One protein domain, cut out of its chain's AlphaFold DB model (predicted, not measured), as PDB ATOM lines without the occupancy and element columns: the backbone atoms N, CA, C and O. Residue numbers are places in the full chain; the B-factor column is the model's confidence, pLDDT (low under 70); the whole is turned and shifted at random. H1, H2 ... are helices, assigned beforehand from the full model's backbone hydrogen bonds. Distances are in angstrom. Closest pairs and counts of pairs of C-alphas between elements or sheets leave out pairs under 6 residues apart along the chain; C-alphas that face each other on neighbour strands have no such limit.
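What this domain is: This is residues 151 to 266 of the 484 residues of the protein "Beta-gamma-crystallin" of Yersinia pekkanenii (UniProt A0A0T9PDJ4). One long helix, H6, is crossed by H3 near the middle of the domain, while H4 packs on the earlier part of H6 and H1 on its later part. H5 packs on H3 and folds back into H6 through a tight link, the two making a V, and the small helix H2 sits at the edge next to H1. The printed part has 116 residues with six named helices, H1 to H6 in chain order, and no named strand; the class is all helix, and the packing is mostly crossed. It is compact, with a radius of gyration of the C-alphas of 13.5 A, and its rounded outline spans 34 by 34 by 26 A.

Where its parts are: Find C-alpha 245 at (171.575, 214.125, 130.581); from there H6, residues 245 to 266, runs 31.4 A to C-alpha 266 at (184.521, 185.958, 135.734). Look next at H3, residues 179 to 194, 22.0 A long, and at H5, residues 226 to 243, 25.5 A. H4 is residues 203 to 216, 19.4 A. H1, residues 151 to 159, begins at C-alpha 151 at (177.759, 193.624, 128.545) and is 11.9 A long; H2 is residues 163 to 167, 6.3 A.

How they stand to each other: Start at H6, the hub, which touches four other helices. With residues 254 to 262 alone it touches H1, closest at the C-alphas of Ala 154 and Tyr 258, 4.6 A, at a steep tilt of 53 degrees, opposite ways. H3 touches H6 at the C-alphas of Leu 187 and Phe 256, 6.5 A, at a tilt of 68 degrees, only just steep. H4 touches H6 with the closest C-alphas at Pro 203 and Thr 253, 5.9 A, at a steep tilt of 39 degrees. H5 touches H6 at the C-alphas of Ile 240 and Thr 248, 5.8 A. H5 also touches H3, at Asp 189 and Leu 232, whose C-alphas are 5.9 A apart, and touches H4 about perpendicular at 89 degrees, closest at the C-alphas of Ile 213 and Val 233, 5.8 A. Farther out, H2 touches H1 at the C-alphas of Ala 156 and Ile 163, 5.5 A. H1 and H4 are apart. Every O i to N i+4 pair is within hydrogen-bond range in H1, H2, H3, H4 and H5, and 16 of 18 are in H6.

The domain as a whole: The two C-alphas farthest apart are those of Arg 173 and Gln 199, 36.4 A. The printed part has no cut; the link from H2 to H3 is long, with 11 residues. The mean pLDDT of the printed part is 76.8, and 34 residues are under 70, among them residues 162 to 177, 195 to 200 and 260 to 266.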
ATOM      1  N   THR A 151     178.711 192.534 128.784       70.62
ATOM      2  CA  THR A 151     177.759 193.624 128.545       70.62
ATOM      3  C   THR A 151     176.405 193.134 128.047       70.62
ATOM      4  O   THR A 151     175.384 193.741 128.367       70.62
ATOM      5  N   LEU A 152     176.354 192.010 127.328       69.12
ATOM      6  CA  LEU A 152     175.105 191.459 126.806       69.12
ATOM      7  C   LEU A 152     174.217 190.861 127.915       69.12
ATOM      8  O   LEU A 152     173.048 191.242 127.981       69.12
ATOM      9  N   PRO A 153     174.730 190.038 128.856       62.03
ATOM     10  CA  PRO A 153     173.927 189.585 129.996       62.03
ATOM     11  C   PRO A 153     173.541 190.739 130.930       62.03
ATOM     12  O   PRO A 153     172.453 190.749 131.499       62.03
ATOM     13  N   ALA A 154     174.410 191.747 131.057       68.50
ATOM     14  CA  ALA A 154     174.115 192.961 131.812       68.50
ATOM     15  C   ALA A 154     172.938 193.740 131.212       68.50
ATOM     16  O   ALA A 154     172.048 194.184 131.935       68.50
ATOM     17  N   THR A 155     172.910 193.848 129.883       78.94
ATOM     18  CA  THR A 155     171.818 194.480 129.142       78.94
ATOM     19  C   THR A 155     170.520 193.695 129.281       78.94
ATOM     20  O   THR A 155     169.487 194.290 129.569       78.94
ATOM     21  N   ALA A 156     170.578 192.371 129.117       72.94
ATOM     22  CA  ALA A 156     169.443 191.467 129.302       72.94
ATOM     23  C   ALA A 156     168.791 191.672 130.668       72.94
ATOM     24  O   ALA A 156     167.603 191.976 130.759       72.94
ATOM     25  N   ARG A 157     169.609 191.648 131.720       69.94
ATOM     26  CA  ARG A 157     169.148 191.849 133.090       69.94
ATOM     27  C   ARG A 157     168.572 193.238 133.334       69.94
ATOM     28  O   ARG A 157     167.501 193.367 133.915       69.94
ATOM     29  N   PHE A 158     169.271 194.278 132.891       81.94
ATOM     30  CA  PHE A 158     168.820 195.653 133.074       81.94
ATOM     31  C   PHE A 158     167.502 195.936 132.340       81.94
ATOM     32  O   PHE A 158     166.599 196.554 132.901       81.94
ATOM     33  N   CYS A 159     167.378 195.456 131.103       81.31
ATOM     34  CA  CYS A 159     166.207 195.666 130.255       81.31
ATOM     35  C   CYS A 159     165.109 194.611 130.432       81.31
ATOM     36  O   CYS A 159     164.103 194.686 129.729       81.31
ATOM     37  N   LYS A 160     165.295 193.653 131.348       75.00
ATOM     38  CA  LYS A 160     164.344 192.574 131.651       75.00
ATOM     39  C   LYS A 160     163.918 191.786 130.416       75.00
ATOM     40  O   LYS A 160     162.735 191.650 130.100       75.00
ATOM     41  N   THR A 161     164.911 191.361 129.648       71.44
ATOM     42  CA  THR A 161     164.719 190.635 128.398       71.44
ATOM     43  C   THR A 161     165.747 189.523 128.280       71.44
ATOM     44  O   THR A 161     166.857 189.629 128.794       71.44
ATOM     45  N   SER A 162     165.419 188.481 127.522       64.88
ATOM     46  CA  SER A 162     166.370 187.405 127.254       64.88
ATOM     47  C   SER A 162     167.503 187.864 126.332       64.88
ATOM     48  O   SER A 162     167.298 188.688 125.441       64.88
ATOM     49  N   ILE A 163     168.691 187.270 126.483       65.75
ATOM     50  CA  ILE A 163     169.822 187.480 125.561       65.75
ATOM     51  C   ILE A 163     169.417 187.154 124.112       65.75
ATOM     52  O   ILE A 163     169.785 187.888 123.197       65.75
ATOM     53  N   ASP A 164     168.606 186.112 123.910       64.94
ATOM     54  CA  ASP A 164     168.099 185.714 122.592       64.94
ATOM     55  C   ASP A 164     167.270 186.824 121.939       64.94
ATOM     56  O   ASP A 164     167.423 187.083 120.746       64.94
ATOM     57  N   ASN A 165     166.446 187.536 122.713       68.12
ATOM     58  CA  ASN A 165     165.694 188.678 122.197       68.12
ATOM     59  C   ASN A 165     166.626 189.811 121.753       68.12
ATOM     60  O   ASN A 165     166.347 190.447 120.742       68.12
ATOM     61  N   ILE A 166     167.724 190.061 122.479       69.44
ATOM     62  CA  ILE A 166     168.717 191.091 122.116       69.44
ATOM     63  C   ILE A 166     169.446 190.715 120.825       69.44
ATOM     64  O   ILE A 166     169.681 191.571 119.975       69.44
ATOM     65  N   LEU A 167     169.790 189.435 120.668       68.00
ATOM     66  CA  LEU A 167     170.487 188.917 119.490       68.00
ATOM     67  C   LEU A 167     169.565 188.719 118.280       68.00
ATOM     68  O   LEU A 167     170.044 188.652 117.145       68.00
ATOM     69  N   ALA A 168     168.251 188.616 118.490       64.88
ATOM     70  CA  ALA A 168     167.294 188.449 117.411       64.88
ATOM     71  C   ALA A 168     167.342 189.660 116.463       64.88
ATOM     72  O   ALA A 168     167.125 190.804 116.854       64.88
ATOM     73  N   ALA A 169     167.554 189.394 115.170       48.03
ATOM     74  CA  ALA A 169     167.766 190.395 114.115       48.03
ATOM     75  C   ALA A 169     166.595 191.381 113.870       48.03
ATOM     76  O   ALA A 169     166.636 192.177 112.928       48.03
ATOM     77  N   ARG A 170     165.520 191.322 114.667       53.81
ATOM     78  CA  ARG A 170     164.345 192.199 114.590       53.81
ATOM     79  C   ARG A 170     163.887 192.609 115.991       53.81
ATOM     80  O   ARG A 170     162.857 192.138 116.462       53.81
ATOM     81  N   TYR A 171     164.625 193.514 116.627       51.03
ATOM     82  CA  TYR A 171     164.095 194.248 117.777       51.03
ATOM     83  C   TYR A 171     162.923 195.154 117.320       51.03
ATOM     84  O   TYR A 171     162.965 195.662 116.187       51.03
ATOM     85  N   PRO A 172     161.850 195.343 118.116       47.06
ATOM     86  CA  PRO A 172     160.720 196.183 117.720       47.06
ATOM     87  C   PRO A 172     161.167 197.618 117.413       47.06
ATOM     88  O   PRO A 172     161.935 198.218 118.154       47.06
ATOM     89  N   ARG A 173     160.660 198.205 116.320       45.94
ATOM     90  CA  ARG A 173     160.999 199.574 115.864       45.94
ATOM     91  C   ARG A 173     160.322 200.687 116.683       45.94
ATOM     92  O   ARG A 173     160.211 201.815 116.206       45.94
ATOM     93  N   SER A 174     159.807 200.358 117.863       43.44
ATOM     94  CA  SER A 174     159.151 201.305 118.757       43.44
ATOM     95  C   SER A 174     160.214 202.052 119.578       43.44
ATOM     96  O   SER A 174     161.021 201.396 120.238       43.44
ATOM     97  N   PRO A 175     160.237 203.397 119.573       45.12
ATOM     98  CA  PRO A 175     161.182 204.190 120.366       45.12
ATOM     99  C   PRO A 175     161.120 203.908 121.877       45.12
ATOM    100  O   PRO A 175     162.150 203.983 122.542       45.12
ATOM    101  N   ASP A 176     159.949 203.524 122.394       45.56
ATOM    102  CA  ASP A 176     159.722 203.248 123.821       45.56
ATOM    103  C   ASP A 176     160.158 201.824 124.243       45.56
ATOM    104  O   ASP A 176     160.323 201.554 125.430       45.56
ATOM    105  N   GLU A 177     160.419 200.916 123.290       57.34
ATOM    106  CA  GLU A 177     160.866 199.523 123.522       57.34
ATOM    107  C   GLU A 177     162.353 199.309 123.172       57.34
ATOM    108  O   GLU A 177     162.806 198.191 122.942       57.34
ATOM    109  N   ASN A 178     163.144 200.383 123.128       73.94
ATOM    110  CA  ASN A 178     164.505 200.350 122.588       73.94
ATOM    111  C   ASN A 178     165.601 200.026 123.629       73.94
ATOM    112  O   ASN A 178     166.785 200.073 123.294       73.94
ATOM    113  N   CYS A 179     165.232 199.724 124.887       81.00
ATOM    114  CA  CYS A 179     166.166 199.563 126.017       81.00
ATOM    115  C   CYS A 179     167.382 198.705 125.658       81.00
ATOM    116  O   CYS A 179     168.516 199.167 125.750       81.00
ATOM    117  N   ALA A 180     167.155 197.470 125.205       81.12
ATOM    118  CA  ALA A 180     168.255 196.535 125.026       81.12
ATOM    119  C   ALA A 180     169.195 196.929 123.886       81.12
ATOM    120  O   ALA A 180     170.399 196.726 123.989       81.12
ATOM    121  N   GLN A 181     168.669 197.529 122.819       80.12
ATOM    122  CA  GLN A 181     169.482 197.925 121.677       80.12
ATOM    123  C   GLN A 181     170.421 199.076 122.046       80.12
ATOM    124  O   GLN A 181     171.622 198.997 121.789       80.12
ATOM    125  N   TRP A 182     169.904 200.142 122.665       83.56
ATOM    126  CA  TRP A 182     170.750 201.290 122.989       83.56
ATOM    127  C   TRP A 182     171.700 200.991 124.157       83.56
ATOM    128  O   TRP A 182     172.863 201.388 124.099       83.56
ATOM    129  N   VAL A 183     171.254 200.240 125.174       88.12
ATOM    130  CA  VAL A 183     172.107 199.841 126.306       88.12
ATOM    131  C   VAL A 183     173.224 198.907 125.842       88.12
ATOM    132  O   VAL A 183     174.382 199.160 126.169       88.12
ATOM    133  N   SER A 184     172.923 197.877 125.037       82.44
ATOM    134  CA  SER A 184     173.942 196.941 124.534       82.44
ATOM    135  C   SER A 184     175.026 197.667 123.741       82.44
ATOM    136  O   SER A 184     176.206 197.459 124.019       82.44
ATOM    137  N   HIS A 185     174.648 198.560 122.819       83.56
ATOM    138  CA  HIS A 185     175.614 199.316 122.018       83.56
ATOM    139  C   HIS A 185     176.486 200.236 122.877       83.56
ATOM    140  O   HIS A 185     177.708 200.173 122.786       83.56
ATOM    141  N   VAL A 186     175.879 201.035 123.762       87.50
ATOM    142  CA  VAL A 186     176.629 201.964 124.620       87.50
ATOM    143  C   VAL A 186     177.609 201.217 125.523       87.50
ATOM    144  O   VAL A 186     178.766 201.623 125.634       87.50
ATOM    145  N   LEU A 187     177.180 200.119 126.157       82.56
ATOM    146  CA  LEU A 187     178.063 199.335 127.020       82.56
ATOM    147  C   LEU A 187     179.172 198.643 126.218       82.56
ATOM    148  O   LEU A 187     180.315 198.606 126.677       82.56
ATOM    149  N   ALA A 188     178.870 198.106 125.033       79.00
ATOM    150  CA  ALA A 188     179.866 197.482 124.167       79.00
ATOM    151  C   ALA A 188     180.941 198.487 123.730       79.00
ATOM    152  O   ALA A 188     182.123 198.239 123.952       79.00
ATOM    153  N   ASP A 189     180.556 199.651 123.210       83.56
ATOM    154  CA  ASP A 189     181.522 200.651 122.741       83.56
ATOM    155  C   ASP A 189     182.328 201.249 123.898       83.56
ATOM    156  O   ASP A 189     183.546 201.406 123.802       83.56
ATOM    157  N   PHE A 190     181.677 201.529 125.033       84.00
ATOM    158  CA  PHE A 190     182.372 202.003 126.229       84.00
ATOM    159  C   PHE A 190     183.417 200.986 126.700       84.00
ATOM    160  O   PHE A 190     184.564 201.347 126.970       84.00
ATOM    161  N   THR A 191     183.053 199.705 126.770       76.25
ATOM    162  CA  THR A 191     183.995 198.654 127.174       76.25
ATOM    163  C   THR A 191     185.065 198.382 126.118       76.25
ATOM    164  O   THR A 191     186.170 198.021 126.495       76.25
ATOM    165  N   LEU A 192     184.827 198.620 124.828       77.44
ATOM    166  CA  LEU A 192     185.876 198.536 123.804       77.44
ATOM    167  C   LEU A 192     186.918 199.653 123.953       77.44
ATOM    168  O   LEU A 192     188.120 199.386 123.927       77.44
ATOM    169  N   LEU A 193     186.476 200.892 124.167       75.31
ATOM    170  CA  LEU A 193     187.368 202.052 124.279       75.31
ATOM    171  C   LEU A 193     188.111 202.072 125.624       75.31
ATOM    172  O   LEU A 193     189.323 202.301 125.688       75.31
ATOM    173  N   PHE A 194     187.405 201.784 126.719       75.12
ATOM    174  CA  PHE A 194     187.921 201.922 128.084       75.12
ATOM    175  C   PHE A 194     188.215 200.572 128.768       75.12
ATOM    176  O   PHE A 194     188.604 200.544 129.931       75.12
ATOM    177  N   GLY A 195     188.078 199.440 128.065       63.44
ATOM    178  CA  GLY A 195     188.258 198.067 128.581       63.44
ATOM    179  C   GLY A 195     189.666 197.573 128.817       63.44
ATOM    180  O   GLY A 195     189.841 196.466 129.312       63.44
ATOM    181  N   HIS A 196     190.669 198.375 128.489       59.16
ATOM    182  CA  HIS A 196     192.065 198.018 128.717       59.16
ATOM    183  C   HIS A 196     192.446 198.031 130.211       59.16
ATOM    184  O   HIS A 196     193.469 197.453 130.568       59.16
ATOM    185  N   SER A 197     191.650 198.673 131.078       57.44
ATOM    186  CA  SER A 197     191.806 198.605 132.535       57.44
ATOM    187  C   SER A 197     190.458 198.707 133.244       57.44
ATOM    188  O   SER A 197     189.722 199.685 133.096       57.44
ATOM    189  N   VAL A 198     190.175 197.717 134.085       58.28
ATOM    190  CA  VAL A 198     188.974 197.668 134.928       58.28
ATOM    191  C   VAL A 198     189.032 198.617 136.124       58.28
ATOM    192  O   VAL A 198     187.988 198.931 136.688       58.28
ATOM    193  N   GLN A 199     190.201 199.170 136.468       53.91
ATOM    194  CA  GLN A 199     190.281 200.272 137.438       53.91
ATOM    195  C   GLN A 199     189.567 201.534 136.942       53.91
ATOM    196  O   GLN A 199     189.075 202.318 137.748       53.91
ATOM    197  N   ASN A 200     189.475 201.712 135.621       60.47
ATOM    198  CA  ASN A 200     188.770 202.831 134.994       60.47
ATOM    199  C   ASN A 200     187.294 202.511 134.716       60.47
ATOM    200  O   ASN A 200     186.555 203.361 134.222       60.47
ATOM    201  N   TRP A 201     186.841 201.293 135.019       71.25
ATOM    202  CA  TRP A 201     185.438 200.906 134.918       71.25
ATOM    203  C   TRP A 201     184.728 201.336 136.184       71.25
ATOM    204  O   TRP A 201     184.367 200.501 137.006       71.25
ATOM    205  N   THR A 202     184.551 202.640 136.364       70.50
ATOM    206  CA  THR A 202     183.845 203.197 137.516       70.50
ATOM    207  C   THR A 202     182.644 204.029 137.071       70.50
ATOM    208  O   THR A 202     182.655 204.582 135.964       70.50
ATOM    209  N   PRO A 203     181.599 204.140 137.914       73.19
ATOM    210  CA  PRO A 203     180.497 205.068 137.681       73.19
ATOM    211  C   PRO A 203     180.970 206.498 137.396       73.19
ATOM    212  O   PRO A 203     180.448 207.138 136.491       73.19
ATOM    213  N   GLU A 204     181.999 206.974 138.099       80.00
ATOM    214  CA  GLU A 204     182.513 208.341 137.974       80.00
ATOM    215  C   GLU A 204     183.190 208.567 136.615       80.00
ATOM    216  O   GLU A 204     183.012 209.613 135.986       80.00
ATOM    217  N   GLN A 205     183.947 207.579 136.130       81.69
ATOM    218  CA  GLN A 205     184.572 207.653 134.814       81.69
ATOM    219  C   GLN A 205     183.514 207.615 133.708       81.69
ATOM    220  O   GLN A 205     183.579 208.407 132.765       81.69
ATOM    221  N   LEU A 206     182.521 206.734 133.836       85.75
ATOM    222  CA  LEU A 206     181.396 206.641 132.909       85.75
ATOM    223  C   LEU A 206     180.598 207.955 132.863       85.75
ATOM    224  O   LEU A 206     180.356 208.491 131.781       85.75
ATOM    225  N   GLU A 207     180.254 208.517 134.022       89.31
ATOM    226  CA  GLU A 207     179.579 209.813 134.145       89.31
ATOM    227  C   GLU A 207     180.398 210.940 133.501       89.31
ATOM    228  O   GLU A 207     179.866 211.757 132.741       89.31
ATOM    229  N   SER A 208     181.709 210.964 133.749       89.94
ATOM    230  CA  SER A 208     182.624 211.939 133.156       89.94
ATOM    231  C   SER A 208     182.672 211.839 131.627       89.94
ATOM    232  O   SER A 208     182.713 212.864 130.937       89.94
ATOM    233  N   VAL A 209     182.659 210.623 131.075       91.44
ATOM    234  CA  VAL A 209     182.615 210.388 129.624       91.44
ATOM    235  C   VAL A 209     181.285 210.865 129.045       91.44
ATOM    236  O   VAL A 209     181.290 211.659 128.107       91.44
ATOM    237  N   VAL A 210     180.148 210.477 129.628       92.56
ATOM    238  CA  VAL A 210     178.815 210.900 129.154       92.56
ATOM    239  C   VAL A 210     178.659 212.426 129.215       92.56
ATOM    240  O   VAL A 210     178.155 213.048 128.277       92.56
ATOM    241  N   THR A 211     179.165 213.058 130.273       93.12
ATOM    242  CA  THR A 211     179.160 214.521 130.424       93.12
ATOM    243  C   THR A 211     180.027 215.212 129.367       93.12
ATOM    244  O   THR A 211     179.628 216.241 128.809       93.12
ATOM    245  N   ARG A 212     181.193 214.646 129.032       93.31
ATOM    246  CA  ARG A 212     182.042 215.141 127.934       93.31
ATOM    247  C   ARG A 212     181.388 214.959 126.571       93.31
ATOM    248  O   ARG A 212     181.389 215.905 125.791       93.31
ATOM    249  N   ILE A 213     180.730 213.832 126.315       94.88
ATOM    250  CA  ILE A 213     179.970 213.623 125.076       94.88
ATOM    251  C   ILE A 213     178.901 214.713 124.910       94.88
ATOM    252  O   ILE A 213     178.745 215.265 123.820       94.88
ATOM    253  N   ASN A 214     178.197 215.072 125.987       93.94
ATOM    254  CA  ASN A 214     177.174 216.116 125.948       93.94
ATOM    255  C   ASN A 214     177.743 217.519 125.679       93.94
ATOM    256  O   ASN A 214     177.136 218.312 124.966       93.94
ATOM    257  N   THR A 215     178.886 217.842 126.286       93.56
ATOM    258  CA  THR A 215     179.437 219.210 126.293       93.56
ATOM    259  C   THR A 215     180.441 219.473 125.174       93.56
ATOM    260  O   THR A 215     180.511 220.586 124.661       93.56
ATOM    261  N   GLN A 216     181.219 218.463 124.798       92.44
ATOM    262  CA  GLN A 216     182.364 218.557 123.888       92.44
ATOM    263  C   GLN A 216     182.207 217.674 122.648       92.44
ATOM    264  O   GLN A 216     183.040 217.754 121.751       92.44
ATOM    265  N   TYR A 217     181.159 216.844 122.580       89.88
ATOM    266  CA  TYR A 217     180.936 215.900 121.480       89.88
ATOM    267  C   TYR A 217     182.107 214.943 121.240       89.88
ATOM    268  O   TYR A 217     182.348 214.514 120.118       89.88
ATOM    269  N   SER A 218     182.818 214.602 122.313       89.62
ATOM    270  CA  SER A 218     183.912 213.636 122.326       89.62
ATOM    271  C   SER A 218     183.892 212.884 123.649       89.62
ATOM    272  O   SER A 218     183.374 213.377 124.657       89.62
ATOM    273  N   THR A 219     184.466 211.688 123.648       86.56
ATOM    274  CA  THR A 219     184.659 210.893 124.863       86.56
ATOM    275  C   THR A 219     185.924 211.306 125.627       86.56
ATOM    276  O   THR A 219     186.074 210.972 126.803       86.56
ATOM    277  N   GLY A 220     186.834 212.048 124.981       82.88
ATOM    278  CA  GLY A 220     188.188 212.302 125.476       82.88
ATOM    279  C   GLY A 220     189.131 211.103 125.319       82.88
ATOM    280  O   GLY A 220     190.201 211.091 125.930       82.88
ATOM    281  N   TYR A 221     188.737 210.092 124.540       79.19
ATOM    282  CA  TYR A 221     189.567 208.946 124.201       79.19
ATOM    283  C   TYR A 221     190.695 209.370 123.253       79.19
ATOM    284  O   TYR A 221     190.469 210.017 122.241       79.19
ATOM    285  N   ALA A 222     191.934 209.014 123.599       74.75
ATOM    286  CA  ALA A 222     193.128 209.366 122.822       74.75
ATOM    287  C   ALA A 222     193.674 208.190 121.986       74.75
ATOM    288  O   ALA A 222     194.822 208.231 121.539       74.75
ATOM    289  N   GLY A 223     192.903 207.106 121.844       72.69
ATOM    290  CA  GLY A 223     193.311 205.921 121.090       72.69
ATOM    291  C   GLY A 223     192.971 206.003 119.601       72.69
ATOM    292  O   GLY A 223     192.541 207.031 119.093       72.69
ATOM    293  N   SER A 224     193.204 204.905 118.882       73.06
ATOM    294  CA  SER A 224     193.113 204.867 117.414       73.06
ATOM    295  C   SER A 224     191.751 204.444 116.858       73.06
ATOM    296  O   SER A 224     191.548 204.525 115.648       73.06
ATOM    297  N   ASP A 225     190.836 203.947 117.695       80.81
ATOM    298  CA  ASP A 225     189.521 203.467 117.256       80.81
ATOM    299  C   ASP A 225     188.477 204.594 117.213       80.81
ATOM    300  O   ASP A 225     187.557 204.672 118.028       80.81
ATOM    301  N   GLN A 226     188.648 205.492 116.239       87.25
ATOM    302  CA  GLN A 226     187.750 206.632 116.043       87.25
ATOM    303  C   GLN A 226     186.329 206.197 115.666       87.25
ATOM    304  O   GLN A 226     185.367 206.863 116.025       87.25
ATOM    305  N   ALA A 227     186.180 205.071 114.961       84.81
ATOM    306  CA  ALA A 227     184.872 204.593 114.525       84.81
ATOM    307  C   ALA A 227     183.992 204.196 115.721       84.81
ATOM    308  O   ALA A 227     182.818 204.570 115.769       84.81
ATOM    309  N   THR A 228     184.565 203.488 116.699       81.94
ATOM    310  CA  THR A 228     183.869 203.138 117.944       81.94
ATOM    311  C   THR A 228     183.607 204.379 118.805       81.94
ATOM    312  O   THR A 228     182.527 204.500 119.385       81.94
ATOM    313  N   GLU A 229     184.538 205.344 118.852       88.31
ATOM    314  CA  GLU A 229     184.301 206.623 119.541       88.31
ATOM    315  C   GLU A 229     183.117 207.388 118.934       88.31
ATOM    316  O   GLU A 229     182.210 207.794 119.662       88.31
ATOM    317  N   ASP A 230     183.097 207.555 117.613       89.12
ATOM    318  CA  ASP A 230     182.044 208.287 116.910       89.12
ATOM    319  C   ASP A 230     180.678 207.613 117.110       89.12
ATOM    320  O   ASP A 230     179.676 208.294 117.352       89.12
ATOM    321  N   HIS A 231     180.635 206.276 117.076       89.69
ATOM    322  CA  HIS A 231     179.414 205.513 117.333       89.69
ATOM    323  C   HIS A 231     178.906 205.714 118.770       89.69
ATOM    324  O   HIS A 231     177.726 206.036 118.955       89.69
ATOM    325  N   LEU A 232     179.791 205.648 119.773       90.12
ATOM    326  CA  LEU A 232     179.439 205.912 121.171       90.12
ATOM    327  C   LEU A 232     178.936 207.350 121.367       90.12
ATOM    328  O   LEU A 232     177.906 207.564 122.014       90.12
ATOM    329  N   VAL A 233     179.624 208.340 120.787       93.12
ATOM    330  CA  VAL A 233     179.232 209.758 120.839       93.12
ATOM    331  C   VAL A 233     177.841 209.945 120.239       93.12
ATOM    332  O   VAL A 233     176.972 210.546 120.875       93.12
ATOM    333  N   SER A 234     177.601 209.442 119.028       89.38
ATOM    334  CA  SER A 234     176.303 209.565 118.363       89.38
ATOM    335  C   SER A 234     175.189 208.848 119.128       89.38
ATOM    336  O   SER A 234     174.122 209.436 119.323       89.38
ATOM    337  N   GLY A 235     175.440 207.626 119.606       88.25
ATOM    338  CA  GLY A 235     174.479 206.831 120.370       88.25
ATOM    339  C   GLY A 235     174.077 207.506 121.680       88.25
ATOM    340  O   GLY A 235     172.893 207.744 121.916       88.25
ATOM    341  N   VAL A 236     175.051 207.907 122.500       91.94
ATOM    342  CA  VAL A 236     174.791 208.575 123.787       91.94
ATOM    343  C   VAL A 236     174.071 209.907 123.583       91.94
ATOM    344  O   VAL A 236     173.113 210.197 124.296       91.94
ATOM    345  N   ARG A 237     174.456 210.711 122.584       93.19
ATOM    346  CA  ARG A 237     173.766 211.981 122.291       93.19
ATOM    347  C   ARG A 237     172.307 211.787 121.904       93.19
ATOM    348  O   ARG A 237     171.474 212.582 122.334       93.19
ATOM    349  N   ALA A 238     171.999 210.770 121.101       89.12
ATOM    350  CA  ALA A 238     170.624 210.471 120.714       89.12
ATOM    351  C   ALA A 238     169.761 210.151 121.945       89.12
ATOM    352  O   ALA A 238     168.640 210.645 122.053       89.12
ATOM    353  N   ILE A 239     170.308 209.408 122.912       89.56
ATOM    354  CA  ILE A 239     169.615 209.093 124.167       89.56
ATOM    355  C   ILE A 239     169.495 210.322 125.075       89.56
ATOM    356  O   ILE A 239     168.416 210.576 125.606       89.56
ATOM    357  N   ILE A 240     170.536 211.155 125.183       91.19
ATOM    358  CA  ILE A 240     170.471 212.420 125.938       91.19
ATOM    359  C   ILE A 240     169.376 213.338 125.388       91.19
ATOM    360  O   ILE A 240     168.675 213.982 126.166       91.19
ATOM    361  N   GLN A 241     169.199 213.399 124.068       88.88
ATOM    362  CA  GLN A 241     168.125 214.185 123.451       88.88
ATOM    363  C   GLN A 241     166.725 213.670 123.814       88.88
ATOM    364  O   GLN A 241     165.786 214.462 123.843       88.88
ATOM    365  N   GLN A 242     166.584 212.372 124.087       86.06
ATOM    366  CA  GLN A 242     165.308 211.740 124.427       86.06
ATOM    367  C   GLN A 242     165.002 211.796 125.928       86.06
ATOM    368  O   GLN A 242     163.897 212.167 126.313       86.06
ATOM    369  N   LEU A 243     165.970 211.438 126.776       86.81
ATOM    370  CA  LEU A 243     165.779 211.254 128.221       86.81
ATOM    371  C   LEU A 243     166.314 212.422 129.063       86.81
ATOM    372  O   LEU A 243     165.948 212.576 130.227       86.81
ATOM    373  N   GLY A 244     167.190 213.252 128.496       90.38
ATOM    374  CA  GLY A 244     167.980 214.235 129.232       90.38
ATOM    375  C   GLY A 244     169.270 213.644 129.816       90.38
ATOM    376  O   GLY A 244     169.414 212.432 129.991       90.38
ATOM    377  N   LEU A 245     170.235 214.518 130.125       90.25
ATOM    378  CA  LEU A 245     171.575 214.125 130.581       90.25
ATOM    379  C   LEU A 245     171.539 213.318 131.887       90.25
ATOM    380  O   LEU A 245     172.130 212.244 131.958       90.25
ATOM    381  N   ALA A 246     170.832 213.827 132.901       86.94
ATOM    382  CA  ALA A 246     170.790 213.213 134.227       86.94
ATOM    383  C   ALA A 246     170.194 211.797 134.186       86.94
ATOM    384  O   ALA A 246     170.761 210.862 134.746       86.94
ATOM    385  N   GLU A 247     169.088 211.624 133.464       86.31
ATOM    386  CA  GLU A 247     168.436 210.325 133.321       86.31
ATOM    387  C   GLU A 247     169.279 209.349 132.488       86.31
ATOM    388  O   GLU A 247     169.390 208.176 132.835       86.31
ATOM    389  N   THR A 248     169.949 209.835 131.439       89.06
ATOM    390  CA  THR A 248     170.862 209.015 130.626       89.06
ATOM    391  C   THR A 248     172.025 208.475 131.460       89.06
ATOM    392  O   THR A 248     172.305 207.275 131.422       89.06
ATOM    393  N   ILE A 249     172.671 209.340 132.255       88.00
ATOM    394  CA  ILE A 249     173.743 208.944 133.183       88.00
ATOM    395  C   ILE A 249     173.222 207.880 134.149       88.00
ATOM    396  O   ILE A 249     173.845 206.827 134.297       88.00
ATOM    397  N   ARG A 250     172.062 208.118 134.768       84.44
ATOM    398  CA  ARG A 250     171.454 207.192 135.730       84.44
ATOM    399  C   ARG A 250     171.215 205.805 135.128       84.44
ATOM    400  O   ARG A 250     171.633 204.807 135.713       84.44
ATOM    401  N   GLN A 251     170.584 205.730 133.957       87.00
ATOM    402  CA  GLN A 251     170.225 204.459 133.317       87.00
ATOM    403  C   GLN A 251     171.464 203.678 132.843       87.00
ATOM    404  O   GLN A 251     171.589 202.495 133.162       87.00
ATOM    405  N   ILE A 252     172.427 204.325 132.168       87.12
ATOM    406  CA  ILE A 252     173.662 203.644 131.716       87.12
ATOM    407  C   ILE A 252     174.481 203.172 132.912       87.12
ATOM    408  O   ILE A 252     175.013 202.066 132.886       87.12
ATOM    409  N   THR A 253     174.559 203.968 133.982       85.25
ATOM    410  CA  THR A 253     175.322 203.593 135.179       85.25
ATOM    411  C   THR A 253     174.728 202.363 135.858       85.25
ATOM    412  O   THR A 253     175.471 201.468 136.266       85.25
ATOM    413  N   ARG A 254     173.395 202.266 135.945       81.44
ATOM    414  CA  ARG A 254     172.718 201.064 136.459       81.44
ATOM    415  C   ARG A 254     172.989 199.842 135.585       81.44
ATOM    416  O   ARG A 254     173.370 198.801 136.112       81.44
ATOM    417  N   ALA A 255     172.873 199.973 134.265       83.19
ATOM    418  CA  ALA A 255     173.156 198.876 133.342       83.19
ATOM    419  C   ALA A 255     174.628 198.422 133.395       83.19
ATOM    420  O   ALA A 255     174.919 197.228 133.460       83.19
ATOM    421  N   PHE A 256     175.566 199.372 133.426       82.38
ATOM    422  CA  PHE A 256     177.004 199.106 133.460       82.38
ATOM    423  C   PHE A 256     177.432 198.336 134.710       82.38
ATOM    424  O   PHE A 256     178.321 197.488 134.646       82.38
ATOM    425  N   ARG A 257     176.760 198.549 135.843       75.12
ATOM    426  CA  ARG A 257     177.050 197.811 137.078       75.12
ATOM    427  C   ARG A 257     176.774 196.325 136.970       75.12
ATOM    428  O   ARG A 257     177.535 195.540 137.529       75.12
ATOM    429  N   TYR A 258     175.774 195.910 136.194       68.06
ATOM    430  CA  TYR A 258     175.606 194.492 135.890       68.06
ATOM    431  C   TYR A 258     176.786 193.937 135.081       68.06
ATOM    432  O   TYR A 258     177.189 192.800 135.309       68.06
ATOM    433  N   ALA A 259     177.415 194.734 134.210       71.56
ATOM    434  CA  ALA A 259     178.623 194.316 133.495       71.56
ATOM    435  C   ALA A 259     179.837 194.215 134.435       71.56
ATOM    436  O   ALA A 259     180.608 193.259 134.337       71.56
ATOM    437  N   GLN A 260     179.974 195.140 135.392       68.31
ATOM    438  CA  GLN A 260     180.988 195.054 136.451       68.31
ATOM    439  C   GLN A 260     180.780 193.813 137.339       68.31
ATOM    440  O   GLN A 260     181.744 193.119 137.656       68.31
ATOM    441  N   LEU A 261     179.530 193.496 137.699       61.75
ATOM    442  CA  LEU A 261     179.176 192.282 138.444       61.75
ATOM    443  C   LEU A 261     179.537 191.012 137.661       61.75
ATOM    444  O   LEU A 261     180.144 190.102 138.227       61.75
ATOM    445  N   ASN A 262     179.231 190.971 136.361       61.28
ATOM    446  CA  ASN A 262     179.609 189.862 135.479       61.28
ATOM    447  C   ASN A 262     181.135 189.710 135.376       61.28
ATOM    448  O   ASN A 262     181.652 188.596 135.340       61.28
ATOM    449  N   TYR A 263     181.879 190.819 135.359       62.78
ATOM    450  CA  TYR A 263     183.340 190.774 135.336       62.78
ATOM    451  C   TYR A 263     183.926 190.261 136.655       62.78
ATOM    452  O   TYR A 263     184.785 189.380 136.643       62.78
ATOM    453  N   ALA A 264     183.431 190.761 137.791       57.06
ATOM    454  CA  ALA A 264     183.827 190.268 139.107       57.06
ATOM    455  C   ALA A 264     183.585 188.755 139.210       57.06
ATOM    456  O   ALA A 264     184.460 188.008 139.639       57.06
ATOM    457  N   HIS A 265     182.436 188.285 138.719       55.81
ATOM    458  CA  HIS A 265     182.126 186.862 138.617       55.81
ATOM    459  C   HIS A 265     183.143 186.078 137.772       55.81
ATOM    460  O   HIS A 265     183.606 185.021 138.207       55.81
ATOM    461  N   TYR A 266     183.527 186.592 136.603       53.91
ATOM    462  CA  TYR A 266     184.521 185.958 135.734       53.91
ATOM    463  C   TYR A 266     185.894 185.812 136.411       53.91
ATOM    464  O   TYR A 266     186.480 184.726 136.361       53.91
TER     465      TYR A 266